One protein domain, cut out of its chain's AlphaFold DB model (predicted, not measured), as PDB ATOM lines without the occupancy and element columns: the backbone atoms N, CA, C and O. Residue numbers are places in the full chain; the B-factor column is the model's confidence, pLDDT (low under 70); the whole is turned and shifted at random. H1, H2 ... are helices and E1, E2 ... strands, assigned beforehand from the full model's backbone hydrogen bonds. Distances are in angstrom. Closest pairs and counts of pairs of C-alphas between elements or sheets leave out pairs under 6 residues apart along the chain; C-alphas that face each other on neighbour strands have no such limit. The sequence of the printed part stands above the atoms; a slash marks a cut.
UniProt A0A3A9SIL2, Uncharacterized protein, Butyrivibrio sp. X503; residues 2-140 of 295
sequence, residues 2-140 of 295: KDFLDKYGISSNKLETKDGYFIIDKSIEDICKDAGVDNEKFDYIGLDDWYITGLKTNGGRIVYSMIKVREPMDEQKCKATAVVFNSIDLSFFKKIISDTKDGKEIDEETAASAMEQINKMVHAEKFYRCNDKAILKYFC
ATOM      1  N   LYS A   2     149.304 163.456 117.129       94.69
ATOM      2  CA  LYS A   2     150.146 164.654 117.008       94.69
ATOM      3  C   LYS A   2     149.777 165.583 115.843       94.69
ATOM      4  O   LYS A   2     149.333 166.692 116.088       94.69
ATOM      5  N   ASP A   3     149.813 165.079 114.610       95.56
ATOM      6  CA  ASP A   3     149.477 165.877 113.415       95.56
ATOM      7  C   ASP A   3     148.061 166.474 113.466       95.56
ATOM      8  O   ASP A   3     147.795 167.542 112.922       95.56
ATOM      9  N   PHE A   4     147.133 165.778 114.132       97.69
ATOM     10  CA  PHE A   4     145.777 166.274 114.341       97.69
ATOM     11  C   PHE A   4     145.760 167.446 115.334       97.69
ATOM     12  O   PHE A   4     145.085 168.432 115.071       97.69
ATOM     13  N   LEU A   5     146.508 167.365 116.437       98.00
ATOM     14  CA  LEU A   5     146.627 168.458 117.409       98.00
ATOM     15  C   LEU A   5     147.320 169.681 116.794       98.00
ATOM     16  O   LEU A   5     146.833 170.799 116.951       98.00
ATOM     17  N   ASP A   6     148.375 169.460 116.007       97.31
ATOM     18  CA  ASP A   6     149.113 170.524 115.313       97.31
ATOM     19  C   ASP A   6     148.226 171.301 114.341       97.31
ATOM     20  O   ASP A   6     148.269 172.531 114.308       97.31
ATOM     21  N   LYS A   7     147.360 170.598 113.597       97.69
ATOM     22  CA  LYS A   7     146.362 171.218 112.712       97.69
ATOM     23  C   LYS A   7     145.485 172.238 113.452       97.69
ATOM     24  O   LYS A   7     145.061 173.220 112.850       97.69
ATOM     25  N   TYR A   8     145.212 172.005 114.733       97.25
ATOM     26  CA  TYR A   8     144.371 172.852 115.577       97.25
ATOM     27  C   TYR A   8     145.170 173.771 116.516       97.25
ATOM     28  O   TYR A   8     144.584 174.396 117.400       97.25
ATOM     29  N   GLY A   9     146.489 173.884 116.320       96.19
ATOM     30  CA  GLY A   9     147.357 174.767 117.102       96.19
ATOM     31  C   GLY A   9     147.565 174.330 118.554       96.19
ATOM     32  O   GLY A   9     147.945 175.152 119.381       96.19
ATOM     33  N   ILE A  10     147.307 173.061 118.880       97.88
ATOM     34  CA  ILE A  10     147.474 172.519 120.233       97.88
ATOM     35  C   ILE A  10     148.887 171.942 120.342       97.88
ATOM     36  O   ILE A  10     149.177 170.865 119.815       97.88
ATOM     37  N   SER A  11     149.775 172.676 121.018       96.62
ATOM     38  CA  SER A  11     151.174 172.266 121.181       96.62
ATOM     39  C   SER A  11     151.271 170.976 121.992       96.62
ATOM     40  O   SER A  11     150.664 170.856 123.049       96.62
ATOM     41  N   SER A  12     152.040 170.015 121.512       96.75
ATOM     42  CA  SER A  12     152.402 168.785 122.221       96.75
ATOM     43  C   SER A  12     153.721 168.285 121.638       96.75
ATOM     44  O   SER A  12     154.172 168.788 120.605       96.75
ATOM     45  N   ASN A  13     154.319 167.274 122.243       96.88
ATOM     46  CA  ASN A  13     155.370 166.456 121.666       96.88
ATOM     47  C   ASN A  13     154.886 165.012 121.528       96.88
ATOM     48  O   ASN A  13     153.945 164.553 122.180       96.88
ATOM     49  N   LYS A  14     155.544 164.287 120.624       97.50
ATOM     50  CA  LYS A  14     155.394 162.843 120.481       97.50
ATOM     51  C   LYS A  14     156.705 162.203 120.918       97.50
ATOM     52  O   LYS A  14     157.675 162.230 120.164       97.50
ATOM     53  N   LEU A  15     156.718 161.638 122.118       98.00
ATOM     54  CA  LEU A  15     157.847 160.862 122.617       98.00
ATOM     55  C   LEU A  15     157.708 159.447 122.054       98.00
ATOM     56  O   LEU A  15     156.661 158.833 122.240       98.00
ATOM     57  N   GLU A  16     158.695 158.948 121.311       97.25
ATOM     58  CA  GLU A  16     158.567 157.704 120.541       97.25
ATOM     59  C   GLU A  16     159.794 156.804 120.699       97.25
ATOM     60  O   GLU A  16     160.940 157.253 120.635       97.25
ATOM     61  N   THR A  17     159.537 155.512 120.880       97.25
ATOM     62  CA  THR A  17     160.540 154.453 120.894       97.25
ATOM     63  C   THR A  17     160.862 153.980 119.477       97.25
ATOM     64  O   THR A  17     160.082 154.138 118.533       97.25
ATOM     65  N   LYS A  18     162.015 153.326 119.302       94.88
ATOM     66  CA  LYS A  18     162.422 152.794 117.989       94.88
ATOM     67  C   LYS A  18     161.527 151.652 117.504       94.88
ATOM     68  O   LYS A  18     161.410 151.450 116.297       94.88
ATOM     69  N   ASP A  19     160.909 150.917 118.424       95.31
ATOM     70  CA  ASP A  19     159.980 149.819 118.144       95.31
ATOM     71  C   ASP A  19     158.521 150.281 117.936       95.31
ATOM     72  O   ASP A  19     157.636 149.454 117.714       95.31
ATOM     73  N   GLY A  20     158.275 151.597 117.896       96.12
ATOM     74  CA  GLY A  20     157.033 152.189 117.390       96.12
ATOM     75  C   GLY A  20     155.954 152.468 118.439       96.12
ATOM     76  O   GLY A  20     154.812 152.750 118.059       96.12
ATOM     77  N   TYR A  21     156.281 152.396 119.728       98.44
ATOM     78  CA  TYR A  21     155.425 152.883 120.807       98.44
ATOM     79  C   TYR A  21     155.650 154.378 121.042       98.44
ATOM     80  O   TYR A  21     156.761 154.880 120.895       98.44
ATOM     81  N   PHE A  22     154.602 155.116 121.394       98.50
ATOM     82  CA  PHE A  22     154.717 156.546 121.652       98.50
ATOM     83  C   PHE A  22     153.719 157.067 122.684       98.50
ATOM     84  O   PHE A  22     152.646 156.493 122.878       98.50
ATOM     85  N   ILE A  23     154.062 158.214 123.270       98.69
ATOM     86  CA  ILE A  23     153.249 159.004 124.199       98.69
ATOM     87  C   ILE A  23     153.048 160.398 123.592       98.69
ATOM     88  O   ILE A  23     153.976 160.974 123.017       98.69
ATOM     89  N   ILE A  24     151.829 160.929 123.686       98.44
ATOM     90  CA  ILE A  24     151.564 162.359 123.507       98.44
ATOM     91  C   ILE A  24     151.710 163.003 124.883       98.44
ATOM     92  O   ILE A  24     150.939 162.684 125.783       98.44
ATOM     93  N   ASP A  25     152.699 163.876 125.052       96.56
ATOM     94  CA  ASP A  25     153.132 164.426 126.352       96.56
ATOM     95  C   ASP A  25     152.189 165.483 126.958       96.56
ATOM     96  O   ASP A  25     152.557 166.199 127.885       96.56
ATOM     97  N   LYS A  26     150.967 165.586 126.434       97.12
ATOM     98  CA  LYS A  26     149.943 166.503 126.919       97.12
ATOM     99  C   LYS A  26     148.740 165.712 127.412       97.12
ATOM    100  O   LYS A  26     148.269 164.806 126.716       97.12
ATOM    101  N   SER A  27     148.281 166.052 128.613       97.00
ATOM    102  CA  SER A  27     147.150 165.389 129.254       97.00
ATOM    103  C   SER A  27     145.859 165.605 128.460       97.00
ATOM    104  O   SER A  27     145.749 166.540 127.662       97.00
ATOM    105  N   ILE A  28     144.862 164.740 128.660       98.06
ATOM    106  CA  ILE A  28     143.539 164.917 128.042       98.06
ATOM    107  C   ILE A  28     142.932 166.262 128.452       98.06
ATOM    108  O   ILE A  28     142.416 166.980 127.595       98.06
ATOM    109  N   GLU A  29     143.030 166.609 129.735       97.75
ATOM    110  CA  GLU A  29     142.522 167.874 130.263       97.75
ATOM    111  C   GLU A  29     143.205 169.083 129.605       97.75
ATOM    112  O   GLU A  29     142.516 169.989 129.136       97.75
ATOM    113  N   ASP A  30     144.534 169.083 129.472       97.88
ATOM    114  CA  ASP A  30     145.259 170.190 128.835       97.88
ATOM    115  C   ASP A  30     144.981 170.283 127.331       97.88
ATOM    116  O   ASP A  30     144.875 171.383 126.790       97.88
ATOM    117  N   ILE A  31     144.803 169.148 126.638       98.56
ATOM    118  CA  ILE A  31     144.352 169.143 125.237       98.56
ATOM    119  C   ILE A  31     142.984 169.831 125.122       98.56
ATOM    120  O   ILE A  31     142.785 170.645 124.218       98.56
ATOM    121  N   CYS A  32     142.041 169.517 126.015       98.44
ATOM    122  CA  CYS A  32     140.706 170.117 126.027       98.44
ATOM    123  C   CYS A  32     140.740 171.615 126.362       98.44
ATOM    124  O   CYS A  32     140.100 172.402 125.657       98.44
ATOM    125  N   LYS A  33     141.527 172.025 127.365       98.12
ATOM    126  CA  LYS A  33     141.727 173.439 127.727       98.12
ATOM    127  C   LYS A  33     142.298 174.243 126.561       98.12
ATOM    128  O   LYS A  33     141.715 175.252 126.174       98.12
ATOM    129  N   ASP A  34     143.371 173.762 125.937       98.12
ATOM    130  CA  ASP A  34     143.995 174.425 124.784       98.12
ATOM    131  C   ASP A  34     143.083 174.445 123.552       98.12
ATOM    132  O   ASP A  34     143.134 175.362 122.720       98.12
ATOM    133  N   ALA A  35     142.231 173.429 123.408       97.75
ATOM    134  CA  ALA A  35     141.210 173.404 122.374       97.75
ATOM    135  C   ALA A  35     140.125 174.472 122.606       97.75
ATOM    136  O   ALA A  35     139.583 174.978 121.622       97.75
ATOM    137  N   GLY A  36     139.891 174.878 123.857       97.69
ATOM    138  CA  GLY A  36     138.785 175.744 124.268       97.69
ATOM    139  C   GLY A  36     137.485 174.967 124.479       97.69
ATOM    140  O   GLY A  36     136.407 175.518 124.272       97.69
ATOM    141  N   VAL A  37     137.582 173.673 124.804       97.94
ATOM    142  CA  VAL A  37     136.417 172.814 125.036       97.94
ATOM    143  C   VAL A  37     135.716 173.276 126.310       97.94
ATOM    144  O   VAL A  37     136.348 173.457 127.353       97.94
ATOM    145  N   ASP A  38     134.405 173.452 126.210       95.88
ATOM    146  CA  ASP A  38     133.538 173.755 127.341       95.88
ATOM    147  C   ASP A  38     133.383 172.507 128.224       95.88
ATOM    148  O   ASP A  38     132.934 171.454 127.758       95.88
ATOM    149  N   ASN A  39     133.773 172.618 129.495       95.81
ATOM    150  CA  ASN A  39     133.721 171.511 130.446       95.81
ATOM    151  C   ASN A  39     132.288 171.145 130.859       95.81
ATOM    152  O   ASN A  39     132.055 170.014 131.278       95.81
ATOM    153  N   GLU A  40     131.317 172.047 130.692       94.31
ATOM    154  CA  GLU A  40     129.899 171.721 130.890       94.31
ATOM    155  C   GLU A  40     129.362 170.823 129.765       94.31
ATOM    156  O   GLU A  40     128.424 170.051 129.969       94.31
ATOM    157  N   LYS A  41     129.968 170.897 128.572       94.25
ATOM    158  CA  LYS A  41     129.598 170.089 127.397       94.25
ATOM    159  C   LYS A  41     130.362 168.771 127.328       94.25
ATOM    160  O   LYS A  41     129.855 167.791 126.784       94.25
ATOM    161  N   PHE A  42     131.577 168.736 127.862       96.44
ATOM    162  CA  PHE A  42     132.397 167.538 127.947       96.44
ATOM    163  C   PHE A  42     133.216 167.572 129.235       96.44
ATOM    164  O   PHE A  42     134.164 168.342 129.341       96.44
ATOM    165  N   ASP A  43     132.860 166.733 130.205       95.31
ATOM    166  CA  ASP A  43     133.488 166.729 131.529       95.31
ATOM    167  C   ASP A  43     134.899 166.115 131.490       95.31
ATOM    168  O   ASP A  43     135.091 164.922 131.714       95.31
ATOM    169  N   TYR A  44     135.892 166.929 131.135       95.12
ATOM    170  CA  TYR A  44     137.295 166.517 131.059       95.12
ATOM    171  C   TYR A  44     138.084 166.771 132.352       95.12
ATOM    172  O   TYR A  44     139.292 166.539 132.367       95.12
ATOM    173  N   ILE A  45     137.437 167.273 133.409       94.12
ATOM    174  CA  ILE A  45     138.104 167.639 134.662       94.12
ATOM    175  C   ILE A  45     138.566 166.381 135.407       94.12
ATOM    176  O   ILE A  45     137.816 165.413 135.552       94.12
ATOM    177  N   GLY A  46     139.804 166.395 135.904       90.19
ATOM    178  CA  GLY A  46     140.434 165.243 136.560       90.19
ATOM    179  C   GLY A  46     141.023 164.231 135.573       90.19
ATOM    180  O   GLY A  46     141.252 163.069 135.927       90.19
ATOM    181  N   LEU A  47     141.226 164.657 134.320       94.25
ATOM    182  CA  LEU A  47     141.956 163.913 133.289       94.25
ATOM    183  C   LEU A  47     143.336 164.534 132.993       94.25
ATOM    184  O   LEU A  47     143.925 164.279 131.939       94.25
ATOM    185  N   ASP A  48     143.847 165.337 133.922       92.94
ATOM    186  CA  ASP A  48     145.155 166.002 133.944       92.94
ATOM    187  C   ASP A  48     146.334 165.031 134.112       92.94
ATOM    188  O   ASP A  48     147.452 165.291 133.665       92.94
ATOM    189  N   ASP A  49     146.069 163.851 134.665       93.12
ATOM    190  CA  ASP A  49     147.047 162.774 134.807       93.12
ATOM    191  C   ASP A  49     146.913 161.666 133.750       93.12
ATOM    192  O   ASP A  49     147.628 160.663 133.810       93.12
ATOM    193  N   TRP A  50     146.034 161.829 132.757       96.44
ATOM    194  CA  TRP A  50     145.797 160.843 131.703       96.44
ATOM    195  C   TRP A  50     146.365 161.286 130.353       96.44
ATOM    196  O   TRP A  50     146.034 162.352 129.841       96.44
ATOM    197  N   TYR A  51     147.158 160.416 129.726       98.06
ATOM    198  CA  TYR A  51     147.903 160.710 128.500       98.06
ATOM    199  C   TYR A  51     147.587 159.696 127.402       98.06
ATOM    200  O   TYR A  51     147.467 158.494 127.654       98.06
ATOM    201  N   ILE A  52     147.482 160.176 126.160       98.56
ATOM    202  CA  ILE A  52     147.257 159.321 124.989       98.56
ATOM    203  C   ILE A  52     148.562 158.625 124.617       98.56
ATOM    204  O   ILE A  52     149.592 159.270 124.415       98.56
ATOM    205  N   THR A  53     148.490 157.317 124.405       98.62
ATOM    206  CA  THR A  53     149.595 156.525 123.860       98.62
ATOM    207  C   THR A  53     149.186 155.839 122.570       98.62
ATOM    208  O   THR A  53     148.002 155.744 122.228       98.62
ATOM    209  N   GLY A  54     150.165 155.361 121.813       98.25
ATOM    210  CA  GLY A  54     149.881 154.518 120.667       98.25
ATOM    211  C   GLY A  54     151.017 153.579 120.311       98.25
ATOM    212  O   GLY A  54     152.176 153.816 120.626       98.25
ATOM    213  N   LEU A  55     150.650 152.501 119.625       98.31
ATOM    214  CA  LEU A  55     151.555 151.480 119.124       98.31
ATOM    215  C   LEU A  55     151.397 151.367 117.610       98.31
ATOM    216  O   LEU A  55     150.323 151.014 117.106       98.31
ATOM    217  N   LYS A  56     152.475 151.633 116.874       97.00
ATOM    218  CA  LYS A  56     152.551 151.364 115.441       97.00
ATOM    219  C   LYS A  56     152.820 149.877 115.223       97.00
ATOM    220  O   LYS A  56     153.918 149.382 115.434       97.00
ATOM    221  N   THR A  57     151.804 149.153 114.774       92.19
ATOM    222  CA  THR A  57     151.931 147.722 114.458       92.19
ATOM    223  C   THR A  57     152.744 147.497 113.176       92.19
ATOM    224  O   THR A  57     152.827 148.379 112.322       92.19
ATOM    225  N   ASN A  58     153.257 146.276 112.975       84.56
ATOM    226  CA  ASN A  58     153.993 145.889 111.757       84.56
ATOM    227  C   ASN A  58     153.209 146.131 110.452       84.56
ATOM    228  O   ASN A  58     153.808 146.326 109.400       84.56
ATOM    229  N   GLY A  59     151.873 146.135 110.513       84.25
ATOM    230  CA  GLY A  59     150.998 146.449 109.378       84.25
ATOM    231  C   GLY A  59     150.770 147.947 109.146       84.25
ATOM    232  O   GLY A  59     149.892 148.310 108.373       84.25
ATOM    233  N   GLY A  60     151.475 148.830 109.859       88.75
ATOM    234  CA  GLY A  60     151.337 150.286 109.755       88.75
ATOM    235  C   GLY A  60     150.125 150.875 110.486       88.75
ATOM    236  O   GLY A  60     150.053 152.091 110.653       88.75
ATOM    237  N   ARG A  61     149.197 150.040 110.974       93.44
ATOM    238  CA  ARG A  61     148.069 150.474 111.812       93.44
ATOM    239  C   ARG A  61     148.580 150.980 113.158       93.44
ATOM    240  O   ARG A  61     149.363 150.284 113.806       93.44
ATOM    241  N   ILE A  62     148.072 152.128 113.595       97.00
ATOM    242  CA  ILE A  62     148.273 152.644 114.951       97.00
ATOM    243  C   ILE A  62     147.115 152.170 115.830       97.00
ATOM    244  O   ILE A  62     145.954 152.399 115.492       97.00
ATOM    245  N   VAL A  63     147.435 151.522 116.945       97.56
ATOM    246  CA  VAL A  63     146.480 151.204 118.012       97.56
ATOM    247  C   VAL A  63     146.687 152.215 119.130       97.56
ATOM    248  O   VAL A  63     147.806 152.329 119.621       97.56
ATOM    249  N   TYR A  64     145.645 152.953 119.504       98.31
ATOM    250  CA  TYR A  64     145.716 153.933 120.587       98.31
ATOM    251  C   TYR A  64     145.296 153.316 121.917       98.31
ATOM    252  O   TYR A  64     144.427 152.445 121.955       98.31
ATOM    253  N   SER A  65     145.886 153.814 122.996       98.00
ATOM    254  CA  SER A  65     145.517 153.522 124.380       98.00
ATOM    255  C   SER A  65     145.793 154.746 125.251       98.00
ATOM    256  O   SER A  65     145.997 155.848 124.732       98.00
ATOM    257  N   MET A  66     145.783 154.566 126.567       98.12
ATOM    258  CA  MET A  66     146.090 155.610 127.529       98.12
ATOM    259  C   MET A  66     146.992 155.084 128.641       98.12
ATOM    260  O   MET A  66     146.970 153.900 128.986       98.12
ATOM    261  N   ILE A  67     147.776 155.992 129.205       97.44
ATOM    262  CA  ILE A  67     148.468 155.786 130.473       97.44
ATOM    263  C   ILE A  67     147.989 156.836 131.465       97.44
ATOM    264  O   ILE A  67     147.594 157.933 131.069       97.44
ATOM    265  N   LYS A  68     148.044 156.495 132.745       94.31
ATOM    266  CA  LYS A  68     147.909 157.449 133.838       94.31
ATOM    267  C   LYS A  68     149.287 157.688 134.440       94.31
ATOM    268  O   LYS A  68     150.000 156.716 134.680       94.31
ATOM    269  N   VAL A  69     149.646 158.939 134.688       92.44
ATOM    270  CA  VAL A  69     150.861 159.351 135.400       92.44
ATOM    271  C   VAL A  69     150.467 160.498 136.323       92.44
ATOM    272  O   VAL A  69     150.324 161.630 135.869       92.44
ATOM    273  N   ARG A  70     150.233 160.190 137.603       83.38
ATOM    274  CA  ARG A  70     149.878 161.184 138.624       83.38
ATOM    275  C   ARG A  70     151.103 161.949 139.084       83.38
ATOM    276  O   ARG A  70     152.202 161.410 139.107       83.38
ATOM    277  N   GLU A  71     150.890 163.153 139.570       71.00
ATOM    278  CA  GLU A  71     151.865 163.813 140.429       71.00
ATOM    279  C   GLU A  71     151.911 163.095 141.795       71.00
ATOM    280  O   GLU A  71     150.903 162.523 142.234       71.00
ATOM    281  N   PRO A  72     153.053 163.091 142.504       62.12
ATOM    282  CA  PRO A  72     153.240 162.332 143.748       62.12
ATOM    283  C   PRO A  72     152.369 162.830 144.923       62.12
ATOM    284  O   PRO A  72     152.486 162.326 146.039       62.12
ATOM    285  N   MET A  73     151.508 163.829 144.703       55.00
ATOM    286  CA  MET A  73     150.858 164.647 145.729       55.00
ATOM    287  C   MET A  73     149.373 164.378 145.984       55.00
ATOM    288  O   MET A  73     148.800 165.000 146.878       55.00
ATOM    289  N   ASP A  74     148.726 163.469 145.259       56.00
ATOM    290  CA  ASP A  74     147.312 163.190 145.521       56.00
ATOM    291  C   ASP A  74     147.132 162.521 146.905       56.00
ATOM    292  O   ASP A  74     147.702 161.463 147.199       56.00
ATOM    293  N   GLU A  75     146.291 163.124 147.759       48.09
ATOM    294  CA  GLU A  75     145.854 162.594 149.060       48.09
ATOM    295  C   GLU A  75     145.343 161.136 148.990       48.09
ATOM    296  O   GLU A  75     145.297 160.441 150.012       48.09
ATOM    297  N   GLN A  76     145.009 160.643 147.791       52.94
ATOM    298  CA  GLN A  76     144.590 159.274 147.484       52.94
ATOM    299  C   GLN A  76     145.713 158.218 147.472       52.94
ATOM    300  O   GLN A  76     145.406 157.049 147.243       52.94
ATOM    301  N   LYS A  77     146.973 158.572 147.769       53.31
ATOM    302  CA  LYS A  77     148.038 157.705 148.342       53.31
ATOM    303  C   LYS A  77     148.415 156.365 147.681       53.31
ATOM    304  O   LYS A  77     149.242 155.670 148.265       53.31
ATOM    305  N   CYS A  78     147.870 155.963 146.531       51.62
ATOM    306  CA  CYS A  78     147.991 154.547 146.141       51.62
ATOM    307  C   CYS A  78     148.351 154.244 144.678       51.62
ATOM    308  O   CYS A  78     148.773 153.127 144.434       51.62
ATOM    309  N   LYS A  79     148.167 155.146 143.697       56.09
ATOM    310  CA  LYS A  79     148.254 154.773 142.261       56.09
ATOM    311  C   LYS A  79     148.913 155.838 141.404       56.09
ATOM    312  O   LYS A  79     148.199 156.685 140.862       56.09
ATOM    313  N   ALA A  80     150.232 155.807 141.279       78.31
ATOM    314  CA  ALA A  80     150.937 156.892 140.610       78.31
ATOM    315  C   ALA A  80     151.100 156.660 139.104       78.31
ATOM    316  O   ALA A  80     151.038 157.619 138.342       78.31
ATOM    317  N   THR A  81     151.209 155.411 138.635       90.19
ATOM    318  CA  THR A  81     151.133 155.126 137.194       90.19
ATOM    319  C   THR A  81     150.147 154.012 136.876       90.19
ATOM    320  O   THR A  81     149.952 153.101 137.679       90.19
ATOM    321  N   ALA A  82     149.511 154.087 135.708       92.44
ATOM    322  CA  ALA A  82     148.712 152.992 135.176       92.44
ATOM    323  C   ALA A  82     148.955 152.808 133.676       92.44
ATOM    324  O   ALA A  82     148.777 153.750 132.905       92.44
ATOM    325  N   VAL A  83     149.289 151.592 133.246       95.88
ATOM    326  CA  VAL A  83     149.386 151.224 131.825       95.88
ATOM    327  C   VAL A  83     148.160 150.418 131.433       95.88
ATOM    328  O   VAL A  83     147.947 149.323 131.949       95.88
ATOM    329  N   VAL A  84     147.333 150.949 130.533       96.38
ATOM    330  CA  VAL A  84     146.073 150.309 130.135       96.38
ATOM    331  C   VAL A  84     146.282 149.428 128.902       96.38
ATOM    332  O   VAL A  84     146.869 149.856 127.913       96.38
ATOM    333  N   PHE A  85     145.771 148.192 128.925       96.31
ATOM    334  CA  PHE A  85     145.886 147.266 127.787       96.31
ATOM    335  C   PHE A  85     144.637 147.206 126.893       96.31
ATOM    336  O   PHE A  85     144.555 146.380 125.980       96.31
ATOM    337  N   ASN A  86     143.662 148.081 127.136       95.69
ATOM    338  CA  ASN A  86     142.532 148.315 126.240       95.69
ATOM    339  C   ASN A  86     142.935 149.246 125.086       95.69
ATOM    340  O   ASN A  86     143.841 150.068 125.225       95.69
ATOM    341  N   SER A  87     142.235 149.148 123.955       95.88
ATOM    342  CA  SER A  87     142.326 150.146 122.882       95.88
ATOM    343  C   SER A  87     141.227 151.194 122.998       95.88
ATOM    344  O   SER A  87     140.085 150.846 123.305       95.88
ATOM    345  N   ILE A  88     141.544 152.434 122.644       96.81
ATOM    346  CA  ILE A  88     140.589 153.544 122.584       96.81
ATOM    347  C   ILE A  88     140.337 153.981 121.133       96.81
ATOM    348  O   ILE A  88     141.279 154.110 120.344       96.81
ATOM    349  N   ASP A  89     139.074 154.231 120.773       96.56
ATOM    350  CA  ASP A  89     138.749 154.978 119.554       96.56
ATOM    351  C   ASP A  89     138.739 156.484 119.844       96.56
ATOM    352  O   ASP A  89     137.926 156.987 120.614       96.56
ATOM    353  N   LEU A  90     139.651 157.210 119.199       97.25
ATOM    354  CA  LEU A  90     139.801 158.656 119.349       97.25
ATOM    355  C   LEU A  90     138.948 159.460 118.354       97.25
ATOM    356  O   LEU A  90     139.109 160.677 118.288       97.25
ATOM    357  N   SER A  91     138.105 158.828 117.534       97.75
ATOM    358  CA  SER A  91     137.283 159.510 116.522       97.75
ATOM    359  C   SER A  91     136.376 160.585 117.135       97.75
ATOM    360  O   SER A  91     136.435 161.739 116.712       97.75
ATOM    361  N   PHE A  92     135.632 160.246 118.189       97.69
ATOM    362  CA  PHE A  92     134.748 161.175 118.899       97.69
ATOM    363  C   PHE A  92     135.521 162.266 119.641       97.69
ATOM    364  O   PHE A  92     135.182 163.437 119.526       97.69
ATOM    365  N   PHE A  93     136.619 161.917 120.318       97.75
ATOM    366  CA  PHE A  93     137.471 162.903 120.993       97.75
ATOM    367  C   PHE A  93     138.056 163.932 120.011       97.75
ATOM    368  O   PHE A  93     138.046 165.134 120.261       97.75
ATOM    369  N   LYS A  94     138.505 163.477 118.836       98.25
ATOM    370  CA  LYS A  94     138.939 164.372 117.756       98.25
ATOM    371  C   LYS A  94     137.792 165.231 117.237       98.25
ATOM    372  O   LYS A  94     138.015 166.403 116.966       98.25
ATOM    373  N   LYS A  95     136.589 164.667 117.106       98.06
ATOM    374  CA  LYS A  95     135.407 165.419 116.676       98.06
ATOM    375  C   LYS A  95     135.085 166.558 117.648       98.06
ATOM    376  O   LYS A  95     134.889 167.673 117.182       98.06
ATOM    377  N   ILE A  96     135.144 166.312 118.961       98.25
ATOM    378  CA  ILE A  96     134.994 167.352 119.997       98.25
ATOM    379  C   ILE A  96     135.972 168.501 119.745       98.25
ATOM    380  O   ILE A  96     135.551 169.640 119.580       98.25
ATOM    381  N   ILE A  97     137.269 168.196 119.623       98.25
ATOM    382  CA  ILE A  97     138.302 169.215 119.392       98.25
ATOM    383  C   ILE A  97     138.041 169.988 118.092       98.25
ATOM    384  O   ILE A  97     138.145 171.215 118.074       98.25
ATOM    385  N   SER A  98     137.715 169.287 117.000       98.06
ATOM    386  CA  SER A  98     137.469 169.942 115.715       98.06
ATOM    387  C   SER A  98     136.232 170.826 115.737       98.06
ATOM    388  O   SER A  98     136.287 171.932 115.214       98.06
ATOM    389  N   ASP A  99     135.141 170.366 116.348       97.75
ATOM    390  CA  ASP A  99     133.894 171.123 116.401       97.75
ATOM    391  C   ASP A  99     134.074 172.384 117.246       97.75
ATOM    392  O   ASP A  99     133.749 173.471 116.774       97.75
ATOM    393  N   THR A 100     134.720 172.278 118.410       97.56
ATOM    394  CA  THR A 100     135.082 173.440 119.232       97.56
ATOM    395  C   THR A 100     135.923 174.455 118.459       97.56
ATOM    396  O   THR A 100     135.601 175.643 118.447       97.56
ATOM    397  N   LYS A 101     136.985 174.015 117.771       97.25
ATOM    398  CA  LYS A 101     137.865 174.918 117.008       97.25
ATOM    399  C   LYS A 101     137.201 175.521 115.773       97.25
ATOM    400  O   LYS A 101     137.567 176.625 115.376       97.25
ATOM    401  N   ASP A 102     136.224 174.831 115.199       96.56
ATOM    402  CA  ASP A 102     135.410 175.326 114.090       96.56
ATOM    403  C   ASP A 102     134.236 176.214 114.568       96.56
ATOM    404  O   ASP A 102     133.457 176.687 113.739       96.56
ATOM    405  N   GLY A 103     134.076 176.437 115.881       96.12
ATOM    406  CA  GLY A 103     132.979 177.223 116.461       96.12
ATOM    407  C   GLY A 103     131.613 176.528 116.413       96.12
ATOM    408  O   GLY A 103     130.579 177.196 116.447       96.12
ATOM    409  N   LYS A 104     131.596 175.199 116.293       96.56
ATOM    410  CA  LYS A 104     130.390 174.365 116.303       96.56
ATOM    411  C   LYS A 104     130.078 173.901 117.721       96.56
ATOM    412  O   LYS A 104     130.972 173.699 118.540       96.56
ATOM    413  N   GLU A 105     128.794 173.692 117.990       94.25
ATOM    414  CA  GLU A 105     128.360 173.083 119.243       94.25
ATOM    415  C   GLU A 105     128.738 171.595 119.283       94.25
ATOM    416  O   GLU A 105     128.615 170.883 118.284       94.25
ATOM    417  N   ILE A 106     129.195 171.133 120.449       95.94
ATOM    418  CA  ILE A 106     129.432 169.715 120.717       95.94
ATOM    419  C   ILE A 106     128.075 169.056 120.972       95.94
ATOM    420  O   ILE A 106     127.398 169.390 121.944       95.94
ATOM    421  N   ASP A 107     127.685 168.114 120.116       94.75
ATOM    422  CA  ASP A 107     126.467 167.334 120.327       94.75
ATOM    423  C   ASP A 107     126.629 166.294 121.452       94.75
ATOM    424  O   ASP A 107     127.710 165.743 121.683       94.75
ATOM    425  N   GLU A 108     125.520 166.016 122.144       95.38
ATOM    426  CA  GLU A 108     125.480 165.124 123.310       95.38
ATOM    427  C   GLU A 108     125.941 163.695 122.983       95.38
ATOM    428  O   GLU A 108     126.615 163.064 123.798       95.38
ATOM    429  N   GLU A 109     125.631 163.183 121.787       96.62
ATOM    430  CA  GLU A 109     126.027 161.836 121.357       96.62
ATOM    431  C   GLU A 109     127.548 161.726 121.190       96.62
ATOM    432  O   GLU A 109     128.160 160.752 121.639       96.62
ATOM    433  N   THR A 110     128.178 162.740 120.594       97.25
ATOM    434  CA  THR A 110     129.633 162.825 120.442       97.25
ATOM    435  C   THR A 110     130.315 162.908 121.806       97.25
ATOM    436  O   THR A 110     131.277 162.170 122.046       97.25
ATOM    437  N   ALA A 111     129.814 163.757 122.710       97.12
ATOM    438  CA  ALA A 111     130.345 163.885 124.067       97.12
ATOM    439  C   ALA A 111     130.229 162.566 124.849       97.12
ATOM    440  O   ALA A 111     131.223 162.077 125.396       97.12
ATOM    441  N   ALA A 112     129.048 161.943 124.835       97.50
ATOM    442  CA  ALA A 112     128.798 160.667 125.501       97.50
ATOM    443  C   ALA A 112     129.681 159.545 124.938       97.50
ATOM    444  O   ALA A 112     130.283 158.791 125.705       97.50
ATOM    445  N   SER A 113     129.824 159.465 123.613       97.94
ATOM    446  CA  SER A 113     130.656 158.454 122.952       97.94
ATOM    447  C   SER A 113     132.139 158.630 123.274       97.94
ATOM    448  O   SER A 113     132.827 157.650 123.568       97.94
ATOM    449  N   ALA A 114     132.650 159.866 123.276       97.75
ATOM    450  CA  ALA A 114     134.025 160.144 123.688       97.75
ATOM    451  C   ALA A 114     134.259 159.760 125.158       97.75
ATOM    452  O   ALA A 114     135.255 159.108 125.477       97.75
ATOM    453  N   MET A 115     133.319 160.099 126.043       96.69
ATOM    454  CA  MET A 115     133.425 159.770 127.461       96.69
ATOM    455  C   MET A 115     133.318 158.260 127.717       96.69
ATOM    456  O   MET A 115     134.019 157.722 128.568       96.69
ATOM    457  N   GLU A 116     132.511 157.527 126.946       96.50
ATOM    458  CA  GLU A 116     132.475 156.061 127.001       96.50
ATOM    459  C   GLU A 116     133.844 155.456 126.646       96.50
ATOM    460  O   GLU A 116     134.310 154.523 127.304       96.50
ATOM    461  N   GLN A 117     134.515 156.000 125.627       97.19
ATOM    462  CA  GLN A 117     135.854 155.571 125.218       97.19
ATOM    463  C   GLN A 117     136.905 155.851 126.301       97.19
ATOM    464  O   GLN A 117     137.721 154.977 126.594       97.19
ATOM    465  N   ILE A 118     136.849 157.014 126.952       96.75
ATOM    466  CA  ILE A 118     137.734 157.355 128.080       96.75
ATOM    467  C   ILE A 118     137.443 156.465 129.292       96.75
ATOM    468  O   ILE A 118     138.366 155.899 129.877       96.75
ATOM    469  N   ASN A 119     136.172 156.231 129.624       95.50
ATOM    470  CA  ASN A 119     135.773 155.361 130.732       95.50
ATOM    471  C   ASN A 119     136.259 153.914 130.563       95.50
ATOM    472  O   ASN A 119     136.594 153.262 131.556       95.50
ATOM    473  N   LYS A 120     136.371 153.413 129.323       94.69
ATOM    474  CA  LYS A 120     137.001 152.109 129.032       94.69
ATOM    475  C   LYS A 120     138.474 152.059 129.426       94.69
ATOM    476  O   LYS A 120     138.987 150.961 129.646       94.69
ATOM    477  N   MET A 121     139.149 153.205 129.482       95.19
ATOM    478  CA  MET A 121     140.538 153.312 129.917       95.19
ATOM    479  C   MET A 121     140.624 153.532 131.428       95.19
ATOM    480  O   MET A 121     141.270 152.747 132.125       95.19
ATOM    481  N   VAL A 122     139.904 154.530 131.950       92.81
ATOM    482  CA  VAL A 122     139.926 154.902 133.377       92.81
ATOM    483  C   VAL A 122     139.461 153.756 134.278       92.81
ATOM    484  O   VAL A 122     140.051 153.503 135.329       92.81
ATOM    485  N   HIS A 123     138.440 153.020 133.836       91.62
ATOM    486  CA  HIS A 123     137.854 151.885 134.547       91.62
ATOM    487  C   HIS A 123     138.097 150.562 133.813       91.62
ATOM    488  O   HIS A 123     137.192 149.727 133.709       91.62
ATOM    489  N   ALA A 124     139.302 150.369 133.266       90.94
ATOM    490  CA  ALA A 124     139.647 149.218 132.429       90.94
ATOM    491  C   ALA A 124     139.237 147.861 133.033       90.94
ATOM    492  O   ALA A 124     138.800 146.976 132.298       90.94
ATOM    493  N   GLU A 125     139.280 147.701 134.359       87.38
ATOM    494  CA  GLU A 125     138.849 146.490 135.068       87.38
ATOM    495  C   GLU A 125     137.364 146.144 134.866       87.38
ATOM    496  O   GLU A 125     137.003 144.965 134.808       87.38
ATOM    497  N   LYS A 126     136.495 147.152 134.706       89.94
ATOM    498  CA  LYS A 126     135.068 146.967 134.378       89.94
ATOM    499  C   LYS A 126     134.874 146.614 132.904       89.94
ATOM    500  O   LYS A 126     133.932 145.904 132.556       89.94
ATOM    501  N   PHE A 127     135.806 147.043 132.058       89.44
ATOM    502  CA  PHE A 127     135.828 146.808 130.615       89.44
ATOM    503  C   PHE A 127     136.879 145.769 130.221       89.44
ATOM    504  O   PHE A 127     137.461 145.838 129.141       89.44
ATOM    505  N   TYR A 128     137.104 144.760 131.069       82.81
ATOM    506  CA  TYR A 128     138.171 143.778 130.870       82.81
ATOM    507  C   TYR A 128     138.070 143.013 129.544       82.81
ATOM    508  O   TYR A 128     139.038 142.396 129.132       82.81
ATOM    509  N   ARG A 129     136.927 143.014 128.846       85.75
ATOM    510  CA  ARG A 129     136.765 142.378 127.523       85.75
ATOM    511  C   ARG A 129     137.204 143.259 126.347       85.75
ATOM    512  O   ARG A 129     137.237 142.764 125.228       85.75
ATOM    513  N   CYS A 130     137.554 144.519 126.596       87.25
ATOM    514  CA  CYS A 130     137.963 145.506 125.594       87.25
ATOM    515  C   CYS A 130     139.488 145.573 125.389       87.25
ATOM    516  O   CYS A 130     139.996 146.566 124.871       87.25
ATOM    517  N   ASN A 131     140.213 144.524 125.792       90.69
ATOM    518  CA  ASN A 131     141.657 144.429 125.600       90.69
ATOM    519  C   ASN A 131     142.035 144.465 124.114       90.69
ATOM    520  O   ASN A 131     141.320 143.917 123.271       90.69
ATOM    521  N   ASP A 132     143.205 145.024 123.810       94.56
ATOM    522  CA  ASP A 132     143.801 144.924 122.483       94.56
ATOM    523  C   ASP A 132     144.974 143.940 122.487       94.56
ATOM    524  O   ASP A 132     145.948 144.061 123.235       94.56
ATOM    525  N   LYS A 133     144.893 142.950 121.595       93.75
ATOM    526  CA  LYS A 133     145.894 141.883 121.484       93.75
ATOM    527  C   LYS A 133     147.273 142.395 121.074       93.75
ATOM    528  O   LYS A 133     148.263 141.767 121.439       93.75
ATOM    529  N   ALA A 134     147.358 143.469 120.288       95.69
ATOM    530  CA  ALA A 134     148.639 144.034 119.879       95.69
ATOM    531  C   ALA A 134     149.323 144.732 121.056       95.69
ATOM    532  O   ALA A 134     150.512 144.503 121.263       95.69
ATOM    533  N   ILE A 135     148.569 145.494 121.856       96.19
ATOM    534  CA  ILE A 135     149.090 146.145 123.068       96.19
ATOM    535  C   ILE A 135     149.539 145.094 124.085       96.19
ATOM    536  O   ILE A 135     150.675 145.140 124.550       96.19
ATOM    537  N   LEU A 136     148.692 144.101 124.379       94.44
ATOM    538  CA  LEU A 136     149.054 143.017 125.296       94.44
ATOM    539  C   LEU A 136     150.306 142.274 124.835       94.44
ATOM    540  O   LEU A 136     151.211 142.042 125.631       94.44
ATOM    541  N   LYS A 137     150.370 141.906 123.550       94.81
ATOM    542  CA  LYS A 137     151.526 141.199 122.995       94.81
ATOM    543  C   LYS A 137     152.803 142.026 123.120       94.81
ATOM    544  O   LYS A 137     153.838 141.450 123.431       94.81
ATOM    545  N   TYR A 138     152.712 143.329 122.873       96.69
ATOM    546  CA  TYR A 138     153.829 144.256 122.995       96.69
ATOM    547  C   TYR A 138     154.357 144.293 124.434       96.69
ATOM    548  O   TYR A 138     155.505 143.946 124.666       96.69
ATOM    549  N   PHE A 139     153.504 144.548 125.430       95.19
ATOM    550  CA  PHE A 139     153.950 144.572 126.830       95.19
ATOM    551  C   PHE A 139     154.302 143.189 127.405       95.19
ATOM    552  O   PHE A 139     154.992 143.103 128.414       95.19
ATOM    553  N   CYS A 140     153.895 142.082 126.773       92.19
ATOM    554  CA  CYS A 140     154.388 140.748 127.137       92.19
ATOM    555  C   CYS A 140     155.854 140.505 126.732       92.19
ATOM    556  O   CYS A 140     156.478 139.589 127.287       92.19
TER     557      CYS A 140
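What this domain is: This is residues 2 to 140 of the 295 residues of an uncharacterized protein of Butyrivibrio sp. X503 (UniProt A0A3A9SIL2). A strongly twisted sheet of five antiparallel strands has a group of three helices, H2, H3 and H4, to one side of it, with H3 away from the sheet and packed on both H2 and H4. The short helix H1 is near H3 and grazes the sheet, while H5 sits by itself away from that group, packed on E3 and E4; residues 73 to 78, in the link between E4 and E5, stick out. The printed part has 139 residues with five named helices and five named strands, in the order H1 E1 E2 H2 E3 E4 E5 H3 H4 H5, and the sheet's order is E1 E2 E3 E4 E5. The class is mixed, helices and strands; the whole is compact, with a radius of gyration of the C-alphas of 14.9 A and spans of 43 by 40 by 28 A.

How they stand to each other: H1, residues 2 to 7, only grazes the sheet, with its residues 2 to 5. E1, residues 14 to 16, and E2, residues 21 to 27, form a hairpin, with N 23 and O 15 2.9 A apart. H2, residues 28 to 35, is on the sheet, and the closest C-alphas of H2 and E3, residues 50 to 56, are those of Ile 28 and Trp 50, 5.9 A apart. E2 and E3 are antiparallel, with N 24 and O 52 2.9 A apart. E3, E4, residues 62 to 69, and E5, residues 81 to 84, form a meander, each strand the antiparallel neighbour of the one before; N 55 and O 63 are 2.8 A apart, as are N 68 and O 82. H3, residues 91 to 101, is not on the sheet; it touches H2, closest at the C-alphas of Ala 35 and Ile 97, 5.9 A, at a shallow tilt of 31 degrees, the same way. H4, residues 108 to 122, touches H3 with residues 110 to 114 alone, closest at the C-alphas of Phe 92 and Ala 114, 5.0 A, at a steep tilt of 53 degrees, opposite ways. H4 only grazes the sheet, with residues 117 to 122. H5, residues 133 to 140, is on the sheet, and its C-alpha 135 is 7.1 A from C-alpha 55, the closest pair of H5 and E3; H4 and H5 are apart. Every O i to N i+4 pair is within hydrogen-bond range in H1, H2, H3 and H5, and 10 of 11 in H4.

Where its parts are: H1 begins at C-alpha 2, (150.146, 164.654, 117.008). E2 is 17.2 A long, E3 20.0 A, E4 21.7 A, H3 15.4 A and H4 20.4 A. E4 begins at C-alpha 62, (148.273, 152.644, 114.951), and H5 ends at C-alpha 140, (154.388, 140.748, 127.137).

The domain as a whole: The two C-alphas farthest apart are those of Gly 103 and Cys 140, 43.6 A. The printed part has no cut; the links from H2 to E3, 14 residues, and from E4 to E5, 11 residues, are long. The mean pLDDT of the printed part is 92.8, and residues 72 to 79 are under 70.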